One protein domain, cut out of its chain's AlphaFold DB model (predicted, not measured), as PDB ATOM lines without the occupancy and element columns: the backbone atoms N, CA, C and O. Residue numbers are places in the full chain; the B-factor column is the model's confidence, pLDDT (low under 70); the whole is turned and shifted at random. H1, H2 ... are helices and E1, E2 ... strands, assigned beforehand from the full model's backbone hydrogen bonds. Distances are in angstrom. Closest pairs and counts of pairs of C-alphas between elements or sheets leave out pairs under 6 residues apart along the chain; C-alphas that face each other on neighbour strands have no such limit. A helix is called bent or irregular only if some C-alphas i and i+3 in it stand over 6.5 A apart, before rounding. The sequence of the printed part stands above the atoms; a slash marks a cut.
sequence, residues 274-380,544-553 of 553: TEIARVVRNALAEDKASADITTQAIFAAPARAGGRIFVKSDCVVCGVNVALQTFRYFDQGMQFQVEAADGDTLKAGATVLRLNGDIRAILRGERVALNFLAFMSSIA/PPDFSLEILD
ATOM      1  N   THR A 274     442.480 296.722 259.704       77.38
ATOM      2  CA  THR A 274     441.509 295.621 259.785       77.38
ATOM      3  C   THR A 274     441.751 294.579 258.698       77.38
ATOM      4  O   THR A 274     441.722 293.378 258.969       77.38
ATOM      5  N   GLU A 275     442.006 295.031 257.470       83.12
ATOM      6  CA  GLU A 275     442.254 294.151 256.335       83.12
ATOM      7  C   GLU A 275     443.608 293.445 256.460       83.12
ATOM      8  O   GLU A 275     443.679 292.231 256.259       83.12
ATOM      9  N   ILE A 276     444.653 294.166 256.883       89.12
ATOM     10  CA  ILE A 276     445.971 293.588 257.189       89.12
ATOM     11  C   ILE A 276     445.829 292.499 258.257       89.12
ATOM     12  O   ILE A 276     446.267 291.365 258.063       89.12
ATOM     13  N   ALA A 277     445.163 292.805 259.371       84.62
ATOM     14  CA  ALA A 277     444.951 291.850 260.450       84.62
ATOM     15  C   ALA A 277     444.145 290.624 259.992       84.62
ATOM     16  O   ALA A 277     444.418 289.511 260.450       84.62
ATOM     17  N   ARG A 278     443.169 290.804 259.091       90.25
ATOM     18  CA  ARG A 278     442.361 289.716 258.523       90.25
ATOM     19  C   ARG A 278     443.217 288.760 257.695       90.25
ATOM     20  O   ARG A 278     443.172 287.556 257.947       90.25
ATOM     21  N   VAL A 279     443.987 289.269 256.731       91.31
ATOM     22  CA  VAL A 279     444.809 288.414 255.852       91.31
ATOM     23  C   VAL A 279     445.936 287.730 256.624       91.31
ATOM     24  O   VAL A 279     446.142 286.531 256.448       91.31
ATOM     25  N   VAL A 280     446.582 288.445 257.552       94.56
ATOM     26  CA  VAL A 280     447.635 287.894 258.415       94.56
ATOM     27  C   VAL A 280     447.095 286.773 259.294       94.56
ATOM     28  O   VAL A 280     447.687 285.700 259.346       94.56
ATOM     29  N   ARG A 281     445.945 286.975 259.950       92.56
ATOM     30  CA  ARG A 281     445.343 285.947 260.810       92.56
ATOM     31  C   ARG A 281     445.011 284.678 260.033       92.56
ATOM     32  O   ARG A 281     445.242 283.591 260.546       92.56
ATOM     33  N   ASN A 282     444.468 284.819 258.826       92.81
ATOM     34  CA  ASN A 282     444.124 283.669 257.996       92.81
ATOM     35  C   ASN A 282     445.375 282.885 257.578       92.81
ATOM     36  O   ASN A 282     445.381 281.668 257.711       92.81
ATOM     37  N   ALA A 283     446.441 283.574 257.160       96.69
ATOM     38  CA  ALA A 283     447.696 282.928 256.778       96.69
ATOM     39  C   ALA A 283     448.405 282.259 257.972       96.69
ATOM     40  O   ALA A 283     448.866 281.129 257.867       96.69
ATOM     41  N   LEU A 284     448.425 282.905 259.144       95.50
ATOM     42  CA  LEU A 284     448.967 282.306 260.372       95.50
ATOM     43  C   LEU A 284     448.168 281.077 260.832       95.50
ATOM     44  O   LEU A 284     448.738 280.141 261.394       95.50
ATOM     45  N   ALA A 285     446.848 281.085 260.627       94.94
ATOM     46  CA  ALA A 285     445.988 279.949 260.943       94.94
ATOM     47  C   ALA A 285     446.208 278.776 259.979       94.94
ATOM     48  O   ALA A 285     446.239 277.631 260.431       94.94
ATOM     49  N   GLU A 286     446.388 279.058 258.685       96.19
ATOM     50  CA  GLU A 286     446.759 278.068 257.667       96.19
ATOM     51  C   GLU A 286     448.069 277.359 258.036       96.19
ATOM     52  O   GLU A 286     448.104 276.131 258.093       96.19
ATOM     53  N   ASP A 287     449.097 278.133 258.397       94.81
ATOM     54  CA  ASP A 287     450.427 277.624 258.766       94.81
ATOM     55  C   ASP A 287     450.466 276.989 260.172       94.81
ATOM     56  O   ASP A 287     451.475 276.441 260.607       94.81
ATOM     57  N   LYS A 288     449.360 277.080 260.930       94.12
ATOM     58  CA  LYS A 288     449.276 276.686 262.348       94.12
ATOM     59  C   LYS A 288     450.433 277.249 263.184       94.12
ATOM     60  O   LYS A 288     450.872 276.612 264.140       94.12
ATOM     61  N   ALA A 289     450.875 278.468 262.881       90.75
ATOM     62  CA  ALA A 289     452.092 279.066 263.435       90.75
ATOM     63  C   ALA A 289     452.098 279.162 264.979       90.75
ATOM     64  O   ALA A 289     453.141 279.081 265.626       90.75
ATOM     65  N   SER A 290     450.926 279.250 265.620       89.75
ATOM     66  CA  SER A 290     450.804 279.193 267.090       89.75
ATOM     67  C   SER A 290     451.238 277.851 267.703       89.75
ATOM     68  O   SER A 290     451.569 277.802 268.888       89.75
ATOM     69  N   ALA A 291     451.227 276.774 266.917       91.75
ATOM     70  CA  ALA A 291     451.546 275.404 267.309       91.75
ATOM     71  C   ALA A 291     452.871 274.905 266.700       91.75
ATOM     72  O   ALA A 291     453.038 273.705 266.505       91.75
ATOM     73  N   ASP A 292     453.808 275.813 266.402       94.19
ATOM     74  CA  ASP A 292     455.150 275.471 265.915       94.19
ATOM     75  C   ASP A 292     455.908 274.586 266.924       94.19
ATOM     76  O   ASP A 292     456.403 275.061 267.952       94.19
ATOM     77  N   ILE A 293     455.983 273.290 266.611       96.00
ATOM     78  CA  ILE A 293     456.597 272.251 267.448       96.00
ATOM     79  C   ILE A 293     458.107 272.472 267.572       96.00
ATOM     80  O   ILE A 293     458.661 272.302 268.657       96.00
ATOM     81  N   THR A 294     458.773 272.871 266.489       96.50
ATOM     82  CA  THR A 294     460.233 273.004 266.438       96.50
ATOM     83  C   THR A 294     460.694 274.152 267.324       96.50
ATOM     84  O   THR A 294     461.527 273.960 268.211       96.50
ATOM     85  N   THR A 295     460.095 275.332 267.155       94.62
ATOM     86  CA  THR A 295     460.418 276.504 267.977       94.62
ATOM     87  C   THR A 295     460.091 276.256 269.450       94.62
ATOM     88  O   THR A 295     460.859 276.648 270.326       94.62
ATOM     89  N   GLN A 296     458.974 275.583 269.749       90.50
ATOM     90  CA  GLN A 296     458.598 275.249 271.129       90.50
ATOM     91  C   GLN A 296     459.555 274.247 271.786       90.50
ATOM     92  O   GLN A 296     459.835 274.380 272.975       90.50
ATOM     93  N   ALA A 297     460.051 273.265 271.031       94.94
ATOM     94  CA  ALA A 297     460.977 272.260 271.544       94.94
ATOM     95  C   ALA A 297     462.366 272.843 271.846       94.94
ATOM     96  O   ALA A 297     462.992 272.449 272.827       94.94
ATOM     97  N   ILE A 298     462.841 273.777 271.017       96.12
ATOM     98  CA  ILE A 298     464.179 274.373 271.151       96.12
ATOM     99  C   ILE A 298     464.184 275.509 272.186       96.12
ATOM    100  O   ILE A 298     465.105 275.608 272.996       96.12
ATOM    101  N   PHE A 299     463.150 276.356 272.200       93.69
ATOM    102  CA  PHE A 299     463.093 277.554 273.041       93.69
ATOM    103  C   PHE A 299     462.022 277.419 274.133       93.69
ATOM    104  O   PHE A 299     460.873 277.845 273.980       93.69
ATOM    105  N   ALA A 300     462.419 276.853 275.276       85.94
ATOM    106  CA  ALA A 300     461.520 276.603 276.407       85.94
ATOM    107  C   ALA A 300     460.981 277.889 277.075       85.94
ATOM    108  O   ALA A 300     459.868 277.898 277.603       85.94
ATOM    109  N   ALA A 301     461.741 278.987 277.034       89.25
ATOM    110  CA  ALA A 301     461.390 280.271 277.640       89.25
ATOM    111  C   ALA A 301     461.493 281.419 276.615       89.25
ATOM    112  O   ALA A 301     462.234 281.287 275.640       89.25
ATOM    113  N   PRO A 302     460.765 282.539 276.814       86.56
ATOM    114  CA  PRO A 302     460.979 283.749 276.026       86.56
ATOM    115  C   PRO A 302     462.444 284.187 276.117       86.56
ATOM    116  O   PRO A 302     462.978 284.322 277.219       86.56
ATOM    117  N   ALA A 303     463.069 284.444 274.973       90.94
ATOM    118  CA  ALA A 303     464.423 284.977 274.893       90.94
ATOM    119  C   ALA A 303     464.450 286.106 273.865       90.94
ATOM    120  O   ALA A 303     463.855 285.977 272.796       90.94
ATOM    121  N   ARG A 304     465.110 287.221 274.196       94.25
ATOM    122  CA  ARG A 304     465.258 288.330 273.249       94.25
ATOM    123  C   ARG A 304     466.266 287.951 272.168       94.25
ATOM    124  O   ARG A 304     467.349 287.485 272.501       94.25
ATOM    125  N   ALA A 305     465.924 288.213 270.915       95.94
ATOM    126  CA  ALA A 305     466.826 288.101 269.779       95.94
ATOM    127  C   ALA A 305     466.624 289.276 268.818       95.94
ATOM    128  O   ALA A 305     465.517 289.814 268.699       95.94
ATOM    129  N   GLY A 306     467.706 289.679 268.155       97.06
ATOM    130  CA  GLY A 306     467.662 290.586 267.018       97.06
ATOM    131  C   GLY A 306     467.470 289.817 265.715       97.06
ATOM    132  O   GLY A 306     467.823 288.648 265.602       97.06
ATOM    133  N   GLY A 307     466.927 290.478 264.703       97.69
ATOM    134  CA  GLY A 307     466.858 289.932 263.360       97.69
ATOM    135  C   GLY A 307     466.723 291.022 262.312       97.69
ATOM    136  O   GLY A 307     466.374 292.167 262.612       97.69
ATOM    137  N   ARG A 308     466.982 290.663 261.060       98.25
ATOM    138  CA  ARG A 308     466.693 291.512 259.904       98.25
ATOM    139  C   ARG A 308     466.041 290.712 258.793       98.25
ATOM    140  O   ARG A 308     466.378 289.553 258.585       98.25
ATOM    141  N   ILE A 309     465.151 291.363 258.053       98.75
ATOM    142  CA  ILE A 309     464.645 290.863 256.778       98.75
ATOM    143  C   ILE A 309     465.341 291.632 255.664       98.75
ATOM    144  O   ILE A 309     465.353 292.863 255.680       98.75
ATOM    145  N   PHE A 310     465.899 290.920 254.692       98.50
ATOM    146  CA  PHE A 310     466.564 291.499 253.526       98.50
ATOM    147  C   PHE A 310     466.114 290.802 252.241       98.50
ATOM    148  O   PHE A 310     465.641 289.663 252.271       98.50
ATOM    149  N   VAL A 311     466.245 291.497 251.114       98.19
ATOM    150  CA  VAL A 311     465.920 290.960 249.787       98.19
ATOM    151  C   VAL A 311     467.183 290.462 249.088       98.19
ATOM    152  O   VAL A 311     468.251 291.048 249.241       98.19
ATOM    153  N   LYS A 312     467.090 289.389 248.306       97.75
ATOM    154  CA  LYS A 312     468.213 288.787 247.561       97.75
ATOM    155  C   LYS A 312     468.182 289.066 246.058       97.75
ATOM    156  O   LYS A 312     469.101 288.678 245.344       97.75
ATOM    157  N   SER A 313     467.151 289.746 245.579       96.19
ATOM    158  CA  SER A 313     466.992 290.161 244.188       96.19
ATOM    159  C   SER A 313     466.473 291.592 244.122       96.19
ATOM    160  O   SER A 313     465.795 292.047 245.040       96.19
ATOM    161  N   ASP A 314     466.734 292.282 243.018       97.38
ATOM    162  CA  ASP A 314     466.177 293.613 242.782       97.38
ATOM    163  C   ASP A 314     464.640 293.569 242.726       97.38
ATOM    164  O   ASP A 314     464.063 292.750 242.006       97.38
ATOM    165  N   CYS A 315     463.970 294.460 243.458       98.19
ATOM    166  CA  CYS A 315     462.509 294.548 243.465       98.19
ATOM    167  C   CYS A 315     462.005 295.942 243.849       98.19
ATOM    168  O   CYS A 315     462.734 296.749 244.417       98.19
ATOM    169  N   VAL A 316     460.719 296.191 243.616       98.50
ATOM    170  CA  VAL A 316     459.958 297.217 244.336       98.50
ATOM    171  C   VAL A 316     459.352 296.554 245.569       98.50
ATOM    172  O   VAL A 316     458.553 295.626 245.430       98.50
ATOM    173  N   VAL A 317     459.759 296.980 246.766       98.44
ATOM    174  CA  VAL A 317     459.304 296.361 248.018       98.44
ATOM    175  C   VAL A 317     457.866 296.765 248.331       98.44
ATOM    176  O   VAL A 317     457.474 297.919 248.166       98.44
ATOM    177  N   CYS A 318     457.056 295.809 248.773       98.25
ATOM    178  CA  CYS A 318     455.688 296.044 249.207       98.25
ATOM    179  C   CYS A 318     455.272 294.991 250.245       98.25
ATOM    180  O   CYS A 318     455.660 293.828 250.141       98.25
ATOM    181  N   GLY A 319     454.458 295.385 251.224       97.75
ATOM    182  CA  GLY A 319     453.955 294.511 252.282       97.75
ATOM    183  C   GLY A 319     454.673 294.649 253.619       97.75
ATOM    184  O   GLY A 319     454.478 293.801 254.488       97.75
ATOM    185  N   VAL A 320     455.452 295.714 253.831       97.94
ATOM    186  CA  VAL A 320     456.203 295.936 255.075       97.94
ATOM    187  C   VAL A 320     455.266 295.938 256.282       97.94
ATOM    188  O   VAL A 320     455.479 295.184 257.228       97.94
ATOM    189  N   ASN A 321     454.159 296.684 256.230       96.31
ATOM    190  CA  ASN A 321     453.183 296.713 257.327       96.31
ATOM    191  C   ASN A 321     452.478 295.366 257.549       96.31
ATOM    192  O   ASN A 321     452.116 295.039 258.681       96.31
ATOM    193  N   VAL A 322     452.306 294.573 256.488       97.88
ATOM    194  CA  VAL A 322     451.748 293.219 256.594       97.88
ATOM    195  C   VAL A 322     452.731 292.318 257.334       97.88
ATOM    196  O   VAL A 322     452.335 291.668 258.299       97.88
ATOM    197  N   ALA A 323     454.018 292.363 256.978       98.19
ATOM    198  CA  ALA A 323     455.077 291.649 257.687       98.19
ATOM    199  C   ALA A 323     455.164 292.067 259.163       98.19
ATOM    200  O   ALA A 323     455.121 291.204 260.036       98.19
ATOM    201  N   LEU A 324     455.177 293.367 259.477       97.75
ATOM    202  CA  LEU A 324     455.174 293.847 260.868       97.75
ATOM    203  C   LEU A 324     454.009 293.262 261.681       97.75
ATOM    204  O   LEU A 324     454.187 292.848 262.828       97.75
ATOM    205  N   GLN A 325     452.815 293.194 261.084       97.44
ATOM    206  CA  GLN A 325     451.634 292.669 261.761       97.44
ATOM    207  C   GLN A 325     451.721 291.162 262.045       97.44
ATOM    208  O   GLN A 325     451.186 290.715 263.061       97.44
ATOM    209  N   THR A 326     452.404 290.378 261.199       97.62
ATOM    210  CA  THR A 326     452.624 288.940 261.457       97.62
ATOM    211  C   THR A 326     453.424 288.713 262.739       97.62
ATOM    212  O   THR A 326     453.033 287.902 263.574       97.62
ATOM    213  N   PHE A 327     454.482 289.493 262.954       97.88
ATOM    214  CA  PHE A 327     455.317 289.405 264.147       97.88
ATOM    215  C   PHE A 327     454.599 289.936 265.390       97.88
ATOM    216  O   PHE A 327     454.604 289.289 266.440       97.88
ATOM    217  N   ARG A 328     453.898 291.072 265.261       95.81
ATOM    218  CA  ARG A 328     453.090 291.644 266.353       95.81
ATOM    219  C   ARG A 328     452.010 290.692 266.849       95.81
ATOM    220  O   ARG A 328     451.655 290.744 268.023       95.81
ATOM    221  N   TYR A 329     451.487 289.817 265.989       93.31
ATOM    222  CA  TYR A 329     450.507 288.812 266.398       93.31
ATOM    223  C   TYR A 329     451.021 287.932 267.552       93.31
ATOM    224  O   TYR A 329     450.245 287.602 268.449       93.31
ATOM    225  N   PHE A 330     452.315 287.600 267.559       93.88
ATOM    226  CA  PHE A 330     452.937 286.774 268.597       93.88
ATOM    227  C   PHE A 330     453.618 287.577 269.706       93.88
ATOM    228  O   PHE A 330     453.626 287.124 270.848       93.88
ATOM    229  N   ASP A 331     454.159 288.756 269.394       94.69
ATOM    230  CA  ASP A 331     454.812 289.630 270.370       94.69
ATOM    231  C   ASP A 331     454.433 291.100 270.132       94.69
ATOM    232  O   ASP A 331     454.978 291.791 269.270       94.69
ATOM    233  N   GLN A 332     453.489 291.592 270.938       93.62
ATOM    234  CA  GLN A 332     453.042 292.990 270.912       93.62
ATOM    235  C   GLN A 332     454.133 293.974 271.374       93.62
ATOM    236  O   GLN A 332     454.024 295.168 271.099       93.62
ATOM    237  N   GLY A 333     455.161 293.496 272.085       93.19
ATOM    238  CA  GLY A 333     456.293 294.289 272.562       93.19
ATOM    239  C   GLY A 333     457.478 294.330 271.596       93.19
ATOM    240  O   GLY A 333     458.479 294.978 271.913       93.19
ATOM    241  N   MET A 334     457.384 293.663 270.438       96.19
ATOM    242  CA  MET A 334     458.470 293.603 269.465       96.19
ATOM    243  C   MET A 334     458.799 294.993 268.911       96.19
ATOM    244  O   MET A 334     457.923 295.756 268.493       96.19
ATOM    245  N   GLN A 335     460.087 295.317 268.910       97.75
ATOM    246  CA  GLN A 335     460.617 296.567 268.383       97.75
ATOM    247  C   GLN A 335     460.978 296.381 266.915       97.75
ATOM    248  O   GLN A 335     461.571 295.371 266.549       97.75
ATOM    249  N   PHE A 336     460.648 297.369 266.088       97.69
ATOM    250  CA  PHE A 336     460.930 297.346 264.657       97.69
ATOM    251  C   PHE A 336     461.658 298.617 264.242       97.69
ATOM    252  O   PHE A 336     461.299 299.710 264.677       97.69
ATOM    253  N   GLN A 337     462.631 298.463 263.354       97.94
ATOM    254  CA  GLN A 337     463.269 299.548 262.623       97.94
ATOM    255  C   GLN A 337     463.028 299.293 261.138       97.94
ATOM    256  O   GLN A 337     463.626 298.397 260.548       97.94
ATOM    257  N   VAL A 338     462.107 300.048 260.545       97.69
ATOM    258  CA  VAL A 338     461.811 299.961 259.111       97.69
ATOM    259  C   VAL A 338     462.897 300.715 258.345       97.69
ATOM    260  O   VAL A 338     463.127 301.888 258.626       97.69
ATOM    261  N   GLU A 339     463.568 300.040 257.410       97.31
ATOM    262  CA  GLU A 339     464.638 300.618 256.578       97.31
ATOM    263  C   GLU A 339     464.189 300.890 255.136       97.31
ATOM    264  O   GLU A 339     464.815 301.693 254.450       97.31
ATOM    265  N   ALA A 340     463.087 300.274 254.696       95.50
ATOM    266  CA  ALA A 340     462.468 300.518 253.398       95.50
ATOM    267  C   ALA A 340     460.945 300.650 253.529       95.50
ATOM    268  O   ALA A 340     460.309 299.897 254.271       95.50
ATOM    269  N   ALA A 341     460.356 301.595 252.802       95.62
ATOM    270  CA  ALA A 341     458.918 301.805 252.733       95.62
ATOM    271  C   ALA A 341     458.302 301.092 251.519       95.62
ATOM    272  O   ALA A 341     458.949 300.874 250.497       95.62
ATOM    273  N   ASP A 342     457.012 300.756 251.610       96.44
ATOM    274  CA  ASP A 342     456.278 300.187 250.476       96.44
ATOM    275  C   ASP A 342     456.297 301.146 249.271       96.44
ATOM    276  O   ASP A 342     455.764 302.261 249.351       96.44
ATOM    277  N   GLY A 343     456.837 300.669 248.148       96.25
ATOM    278  CA  GLY A 343     457.066 301.423 246.912       96.25
ATOM    279  C   GLY A 343     458.541 301.732 246.631       96.25
ATOM    280  O   GLY A 343     458.869 302.115 245.507       96.25
ATOM    281  N   ASP A 344     459.440 301.530 247.598       97.31
ATOM    282  CA  ASP A 344     460.872 301.747 247.388       97.31
ATOM    283  C   ASP A 344     461.467 300.685 246.452       97.31
ATOM    284  O   ASP A 344     461.125 299.501 246.505       97.31
ATOM    285  N   THR A 345     462.400 301.101 245.595       97.62
ATOM    286  CA  THR A 345     463.187 300.169 244.775       97.62
ATOM    287  C   THR A 345     464.408 299.711 245.559       97.62
ATOM    288  O   THR A 345     465.261 300.521 245.921       97.62
ATOM    289  N   LEU A 346     464.514 298.406 245.790       97.62
ATOM    290  CA  LEU A 346     465.605 297.777 246.518       97.62
ATOM    291  C   LEU A 346     466.505 296.974 245.583       97.62
ATOM    292  O   LEU A 346     466.047 296.363 244.615       97.62
ATOM    293  N   LYS A 347     467.798 296.969 245.906       97.44
ATOM    294  CA  LYS A 347     468.802 296.097 245.295       97.44
ATOM    295  C   LYS A 347     469.003 294.843 246.132       97.44
ATOM    296  O   LYS A 347     468.774 294.862 247.343       97.44
ATOM    297  N   ALA A 348     469.474 293.772 245.500       97.56
ATOM    298  CA  ALA A 348     469.898 292.570 246.214       97.56
ATOM    299  C   ALA A 348     470.847 292.909 247.387       97.56
ATOM    300  O   ALA A 348     471.795 293.678 247.240       97.56
ATOM    301  N   GLY A 349     470.573 292.336 248.558       97.12
ATOM    302  CA  GLY A 349     471.277 292.582 249.819       97.12
ATOM    303  C   GLY A 349     470.697 293.713 250.677       97.12
ATOM    304  O   GLY A 349     471.069 293.827 251.847       97.12
ATOM    305  N   ALA A 350     469.782 294.535 250.151       98.12
ATOM    306  CA  ALA A 350     469.177 295.620 250.918       98.12
ATOM    307  C   ALA A 350     468.288 295.085 252.052       98.12
ATOM    308  O   ALA A 350     467.506 294.146 251.876       98.12
ATOM    309  N   THR A 351     468.407 295.702 253.228       98.44
ATOM    310  CA  THR A 351     467.577 295.389 254.396       98.44
ATOM    311  C   THR A 351     466.238 296.119 254.282       98.44
ATOM    312  O   THR A 351     466.190 297.298 253.952       98.44
ATOM    313  N   VAL A 352     465.144 295.403 254.541       98.25
ATOM    314  CA  VAL A 352     463.771 295.930 254.524       98.25
ATOM    315  C   VAL A 352     463.393 296.455 255.903       98.25
ATOM    316  O   VAL A 352     462.884 297.564 256.053       98.25
ATOM    317  N   LEU A 353     463.634 295.640 256.931       97.75
ATOM    318  CA  LEU A 353     463.379 295.994 258.320       97.75
ATOM    319  C   LEU A 353     464.269 295.178 259.254       97.75
ATOM    320  O   LEU A 353     464.612 294.029 258.964       97.75
ATOM    321  N   ARG A 354     464.588 295.760 260.408       98.50
ATOM    322  CA  ARG A 354     465.136 295.056 261.568       98.50
ATOM    323  C   ARG A 354     464.073 294.906 262.636       98.50
ATOM    324  O   ARG A 354     463.157 295.723 262.740       98.50
ATOM    325  N   LEU A 355     464.212 293.864 263.434       98.06
ATOM    326  CA  LEU A 355     463.270 293.509 264.482       98.06
ATOM    327  C   LEU A 355     464.012 292.994 265.719       98.06
ATOM    328  O   LEU A 355     465.085 292.405 265.606       98.06
ATOM    329  N   ASN A 356     463.468 293.254 266.904       97.94
ATOM    330  CA  ASN A 356     464.016 292.780 268.173       97.94
ATOM    331  C   ASN A 356     462.876 292.429 269.138       97.94
ATOM    332  O   ASN A 356     462.046 293.284 269.457       97.94
ATOM    333  N   GLY A 357     462.828 291.179 269.595       96.50
ATOM    334  CA  GLY A 357     461.742 290.660 270.433       96.50
ATOM    335  C   GLY A 357     461.950 289.199 270.811       96.50
ATOM    336  O   GLY A 357     463.074 288.703 270.748       96.50
ATOM    337  N   ASP A 358     460.882 288.515 271.228       96.00
ATOM    338  CA  ASP A 358     460.941 287.080 271.549       96.00
ATOM    339  C   ASP A 358     461.307 286.258 270.300       96.00
ATOM    340  O   ASP A 358     460.545 286.236 269.332       96.00
ATOM    341  N   ILE A 359     462.430 285.530 270.329       96.12
ATOM    342  CA  ILE A 359     462.879 284.656 269.229       96.12
ATOM    343  C   ILE A 359     461.781 283.700 268.755       96.12
ATOM    344  O   ILE A 359     461.651 283.426 267.563       96.12
ATOM    345  N   ARG A 360     460.916 283.249 269.667       95.81
ATOM    346  CA  ARG A 360     459.805 282.355 269.331       95.81
ATOM    347  C   ARG A 360     458.756 283.052 268.477       95.81
ATOM    348  O   ARG A 360     458.168 282.424 267.605       95.81
ATOM    349  N   ALA A 361     458.506 284.335 268.725       96.00
ATOM    350  CA  ALA A 361     457.599 285.143 267.917       96.00
ATOM    351  C   ALA A 361     458.191 285.432 266.532       96.00
ATOM    352  O   ALA A 361     457.460 285.398 265.543       96.00
ATOM    353  N   ILE A 362     459.507 285.663 266.466       97.50
ATOM    354  CA  ILE A 362     460.240 285.870 265.212       97.50
ATOM    355  C   ILE A 362     460.106 284.633 264.316       97.50
ATOM    356  O   ILE A 362     459.584 284.735 263.209       97.50
ATOM    357  N   LEU A 363     460.490 283.455 264.817       97.75
ATOM    358  CA  LEU A 363     460.495 282.220 264.025       97.75
ATOM    359  C   LEU A 363     459.083 281.781 263.603       97.75
ATOM    360  O   LEU A 363     458.876 281.388 262.460       97.75
ATOM    361  N   ARG A 364     458.079 281.938 264.477       96.62
ATOM    362  CA  ARG A 364     456.675 281.638 264.134       96.62
ATOM    363  C   ARG A 364     456.092 282.574 263.077       96.62
ATOM    364  O   ARG A 364     455.207 282.178 262.328       96.62
ATOM    365  N   GLY A 365     456.521 283.835 263.062       97.62
ATOM    366  CA  GLY A 365     456.043 284.832 262.102       97.62
ATOM    367  C   GLY A 365     456.756 284.772 260.751       97.62
ATOM    368  O   GLY A 365     456.195 285.230 259.757       97.62
ATOM    369  N   GLU A 366     457.964 284.203 260.705       98.38
ATOM    370  CA  GLU A 366     458.892 284.296 259.575       98.38
ATOM    371  C   GLU A 366     458.252 283.909 258.241       98.38
ATOM    372  O   GLU A 366     458.196 284.730 257.323       98.38
ATOM    373  N   ARG A 367     457.750 282.674 258.114       98.50
ATOM    374  CA  ARG A 367     457.278 282.160 256.821       98.50
ATOM    375  C   ARG A 367     456.138 283.004 256.265       98.50
ATOM    376  O   ARG A 367     456.151 283.362 255.089       98.50
ATOM    377  N   VAL A 368     455.180 283.363 257.116       98.56
ATOM    378  CA  VAL A 368     454.035 284.188 256.723       98.56
ATOM    379  C   VAL A 368     454.479 285.607 256.352       98.56
ATOM    380  O   VAL A 368     454.028 286.130 255.332       98.56
ATOM    381  N   ALA A 369     455.396 286.213 257.113       98.62
ATOM    382  CA  ALA A 369     455.950 287.534 256.808       98.62
ATOM    383  C   ALA A 369     456.639 287.567 255.436       98.62
ATOM    384  O   ALA A 369     456.332 288.424 254.602       98.62
ATOM    385  N   LEU A 370     457.546 286.615 255.197       98.69
ATOM    386  CA  LEU A 370     458.321 286.527 253.960       98.69
ATOM    387  C   LEU A 370     457.421 286.218 252.758       98.69
ATOM    388  O   LEU A 370     457.594 286.829 251.705       98.69
ATOM    389  N   ASN A 371     456.416 285.351 252.916       98.56
ATOM    390  CA  ASN A 371     455.458 285.043 251.851       98.56
ATOM    391  C   ASN A 371     454.641 286.277 251.432       98.56
ATOM    392  O   ASN A 371     454.444 286.498 250.236       98.56
ATOM    393  N   PHE A 372     454.188 287.105 252.385       98.62
ATOM    394  CA  PHE A 372     453.489 288.350 252.052       98.62
ATOM    395  C   PHE A 372     454.405 289.361 251.362       98.62
ATOM    396  O   PHE A 372     454.007 289.908 250.334       98.62
ATOM    397  N   LEU A 373     455.622 289.572 251.876       98.69
ATOM    398  CA  LEU A 373     456.605 290.455 251.239       98.69
ATOM    399  C   LEU A 373     456.898 290.010 249.807       98.69
ATOM    400  O   LEU A 373     456.841 290.827 248.891       98.69
ATOM    401  N   ALA A 374     457.140 288.718 249.593       98.50
ATOM    402  CA  ALA A 374     457.401 288.148 248.277       98.50
ATOM    403  C   ALA A 374     456.212 288.338 247.320       98.50
ATOM    404  O   ALA A 374     456.372 288.860 246.216       98.50
ATOM    405  N   PHE A 375     454.999 287.981 247.748       98.44
ATOM    406  CA  PHE A 375     453.789 288.110 246.932       98.44
ATOM    407  C   PHE A 375     453.500 289.566 246.541       98.44
ATOM    408  O   PHE A 375     453.303 289.882 245.367       98.44
ATOM    409  N   MET A 376     453.501 290.469 247.521       98.38
ATOM    410  CA  MET A 376     453.179 291.880 247.309       98.38
ATOM    411  C   MET A 376     454.263 292.590 246.496       98.38
ATOM    412  O   MET A 376     453.950 293.334 245.564       98.38
ATOM    413  N   SER A 377     455.539 292.327 246.791       98.62
ATOM    414  CA  SER A 377     456.664 292.913 246.052       98.62
ATOM    415  C   SER A 377     456.717 292.413 244.610       98.62
ATOM    416  O   SER A 377     457.122 293.159 243.721       98.62
ATOM    417  N   SER A 378     456.252 291.190 244.333       98.25
ATOM    418  CA  SER A 378     456.111 290.694 242.961       98.25
ATOM    419  C   SER A 378     455.150 291.550 242.133       98.25
ATOM    420  O   SER A 378     455.519 292.047 241.066       98.25
ATOM    421  N   ILE A 379     453.947 291.801 242.659       98.19
ATOM    422  CA  ILE A 379     452.932 292.627 241.991       98.19
ATOM    423  C   ILE A 379     453.438 294.063 241.817       98.19
ATOM    424  O   ILE A 379     453.318 294.627 240.727       98.19
ATOM    425  N   ALA A 380     454.040 294.652 242.856       98.00
ATOM    426  CA  ALA A 380     454.582 296.009 242.791       98.00
ATOM    427  C   ALA A 380     455.705 296.122 241.744       98.00
ATOM    428  O   ALA A 380     455.681 297.016 240.899       98.00
ATOM    429  N   PRO A 544     457.884 285.941 242.575       94.69
ATOM    430  CA  PRO A 544     458.248 286.437 243.898       94.69
ATOM    431  C   PRO A 544     459.756 286.726 244.003       94.69
ATOM    432  O   PRO A 544     460.550 285.817 243.753       94.69
ATOM    433  N   PRO A 545     460.179 287.940 244.407       96.06
ATOM    434  CA  PRO A 545     461.557 288.166 244.834       96.06
ATOM    435  C   PRO A 545     461.866 287.357 246.102       96.06
ATOM    436  O   PRO A 545     460.996 287.150 246.952       96.06
ATOM    437  N   ASP A 546     463.114 286.903 246.224       95.69
ATOM    438  CA  ASP A 546     463.560 286.104 247.368       95.69
ATOM    439  C   ASP A 546     463.870 287.025 248.559       95.69
ATOM    440  O   ASP A 546     464.746 287.890 248.480       95.69
ATOM    441  N   PHE A 547     463.147 286.836 249.662       98.25
ATOM    442  CA  PHE A 547     463.396 287.499 250.939       98.25
ATOM    443  C   PHE A 547     463.892 286.484 251.960       98.25
ATOM    444  O   PHE A 547     463.483 285.324 251.974       98.25
ATOM    445  N   SER A 548     464.755 286.921 252.867       98.38
ATOM    446  CA  SER A 548     465.235 286.079 253.959       98.38
ATOM    447  C   SER A 548     465.245 286.832 255.271       98.38
ATOM    448  O   SER A 548     465.480 288.039 255.300       98.38
ATOM    449  N   LEU A 549     464.987 286.090 256.344       98.44
ATOM    450  CA  LEU A 549     465.161 286.543 257.710       98.44
ATOM    451  C   LEU A 549     466.472 285.965 258.242       98.44
ATOM    452  O   LEU A 549     466.725 284.769 258.132       98.44
ATOM    453  N   GLU A 550     467.311 286.825 258.800       97.88
ATOM    454  CA  GLU A 550     468.554 286.449 259.469       97.88
ATOM    455  C   GLU A 550     468.464 286.876 260.932       97.88
ATOM    456  O   GLU A 550     468.136 288.032 261.220       97.88
ATOM    457  N   ILE A 551     468.735 285.943 261.846       97.12
ATOM    458  CA  ILE A 551     468.875 286.235 263.274       97.12
ATOM    459  C   ILE A 551     470.241 286.881 263.496       97.12
ATOM    460  O   ILE A 551     471.246 286.412 262.968       97.12
ATOM    461  N   LEU A 552     470.249 287.977 264.246       92.12
ATOM    462  CA  LEU A 552     471.443 288.733 264.604       92.12
ATOM    463  C   LEU A 552     471.773 288.462 266.076       92.12
ATOM    464  O   LEU A 552     470.848 288.381 266.893       92.12
ATOM    465  N   ASP A 553     473.068 288.330 266.367       67.12
ATOM    466  CA  ASP A 553     473.611 288.066 267.709       67.12
ATOM    467  C   ASP A 553     473.200 289.113 268.760       67.12
ATOM    468  O   ASP A 553     473.147 290.327 268.432       67.12
TER     469      ASP A 553
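This is residues 274 to 380 and 544 to 553 of the 553 residues of the protein "Quinolinate phosphoribosyltransferase [decarboxylating]" of Turneriella parva (strain ATCC BAA-1111 / DSM 21527 / NCTC 11395 / H) (UniProt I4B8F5). A twisted sheet of four strands has helices H3 and H4 side by side over one face, its other face bare; H1 crosses over both helices, away from the sheet, and H2 sits by one end of H4. The 117 printed residues include four named helices and four named strands, H1 H2 E1 H3 E2 E3 H4 E4, with an antiparallel sheet E2 - E3 - E1 - E4, class mixed. The whole is compact, radius of gyration of the C-alphas 13.5 A, spanning 39 by 32 by 22 A.

H1, residues 274 to 286, touches H3, residues 320 to 330, at a steep tilt of 59 degrees, closest C-alphas Ile 276 and Val 322, 5.8 A. H2, residues 293 to 298, touches the hub H4, residues 359 to 380, closest C-alphas Thr 295 and Arg 360, 6.0 A. H3 and H4 touch at a shallow tilt of 23 degrees, opposite ways, closest C-alphas Ala 323 and Ala 369, 4.3 A. Both are on the same face, two layers, of the sheet of E1, residues 304 to 311, E2, 335 to 338, E3, 351 to 358, and E4, 547 to 552. E1, H3, E2 make a split strand-helix-strand unit, E3 between its parallel strands, with a right-handed crossover. Within hydrogen-bond range are N 337 and O 354, 2.9 A, in the hairpin E2 and E3; N 307 and O 355, 2.8 A, for E3 and E1; N 308 and O 550, 2.9 A, for E1 and E4. Every O i to N i+4 pair is within range in H1 and H2, 6 of 7 in H3, 16 of 18 in H4.

H1 begins at C-alpha 274 (441.509, 295.621, 259.785) and is 18.4 A long; E1 is 23.6 A and E3 20.2 A. H4, 29.9 A, is irregular, C-alphas 364 and 367 being 7.4 A apart. E4 ends at C-alpha 552 (471.443, 288.733, 264.604).

The farthest C-alphas, Ala 300 and Thr 345, are 39.5 A apart. Residues 381 to 543 are not printed; C-alphas 380 and 544 are 10.3 A apart across the cut. The link E2 to E3 is long. Residue 553 alone has pLDDT under 70.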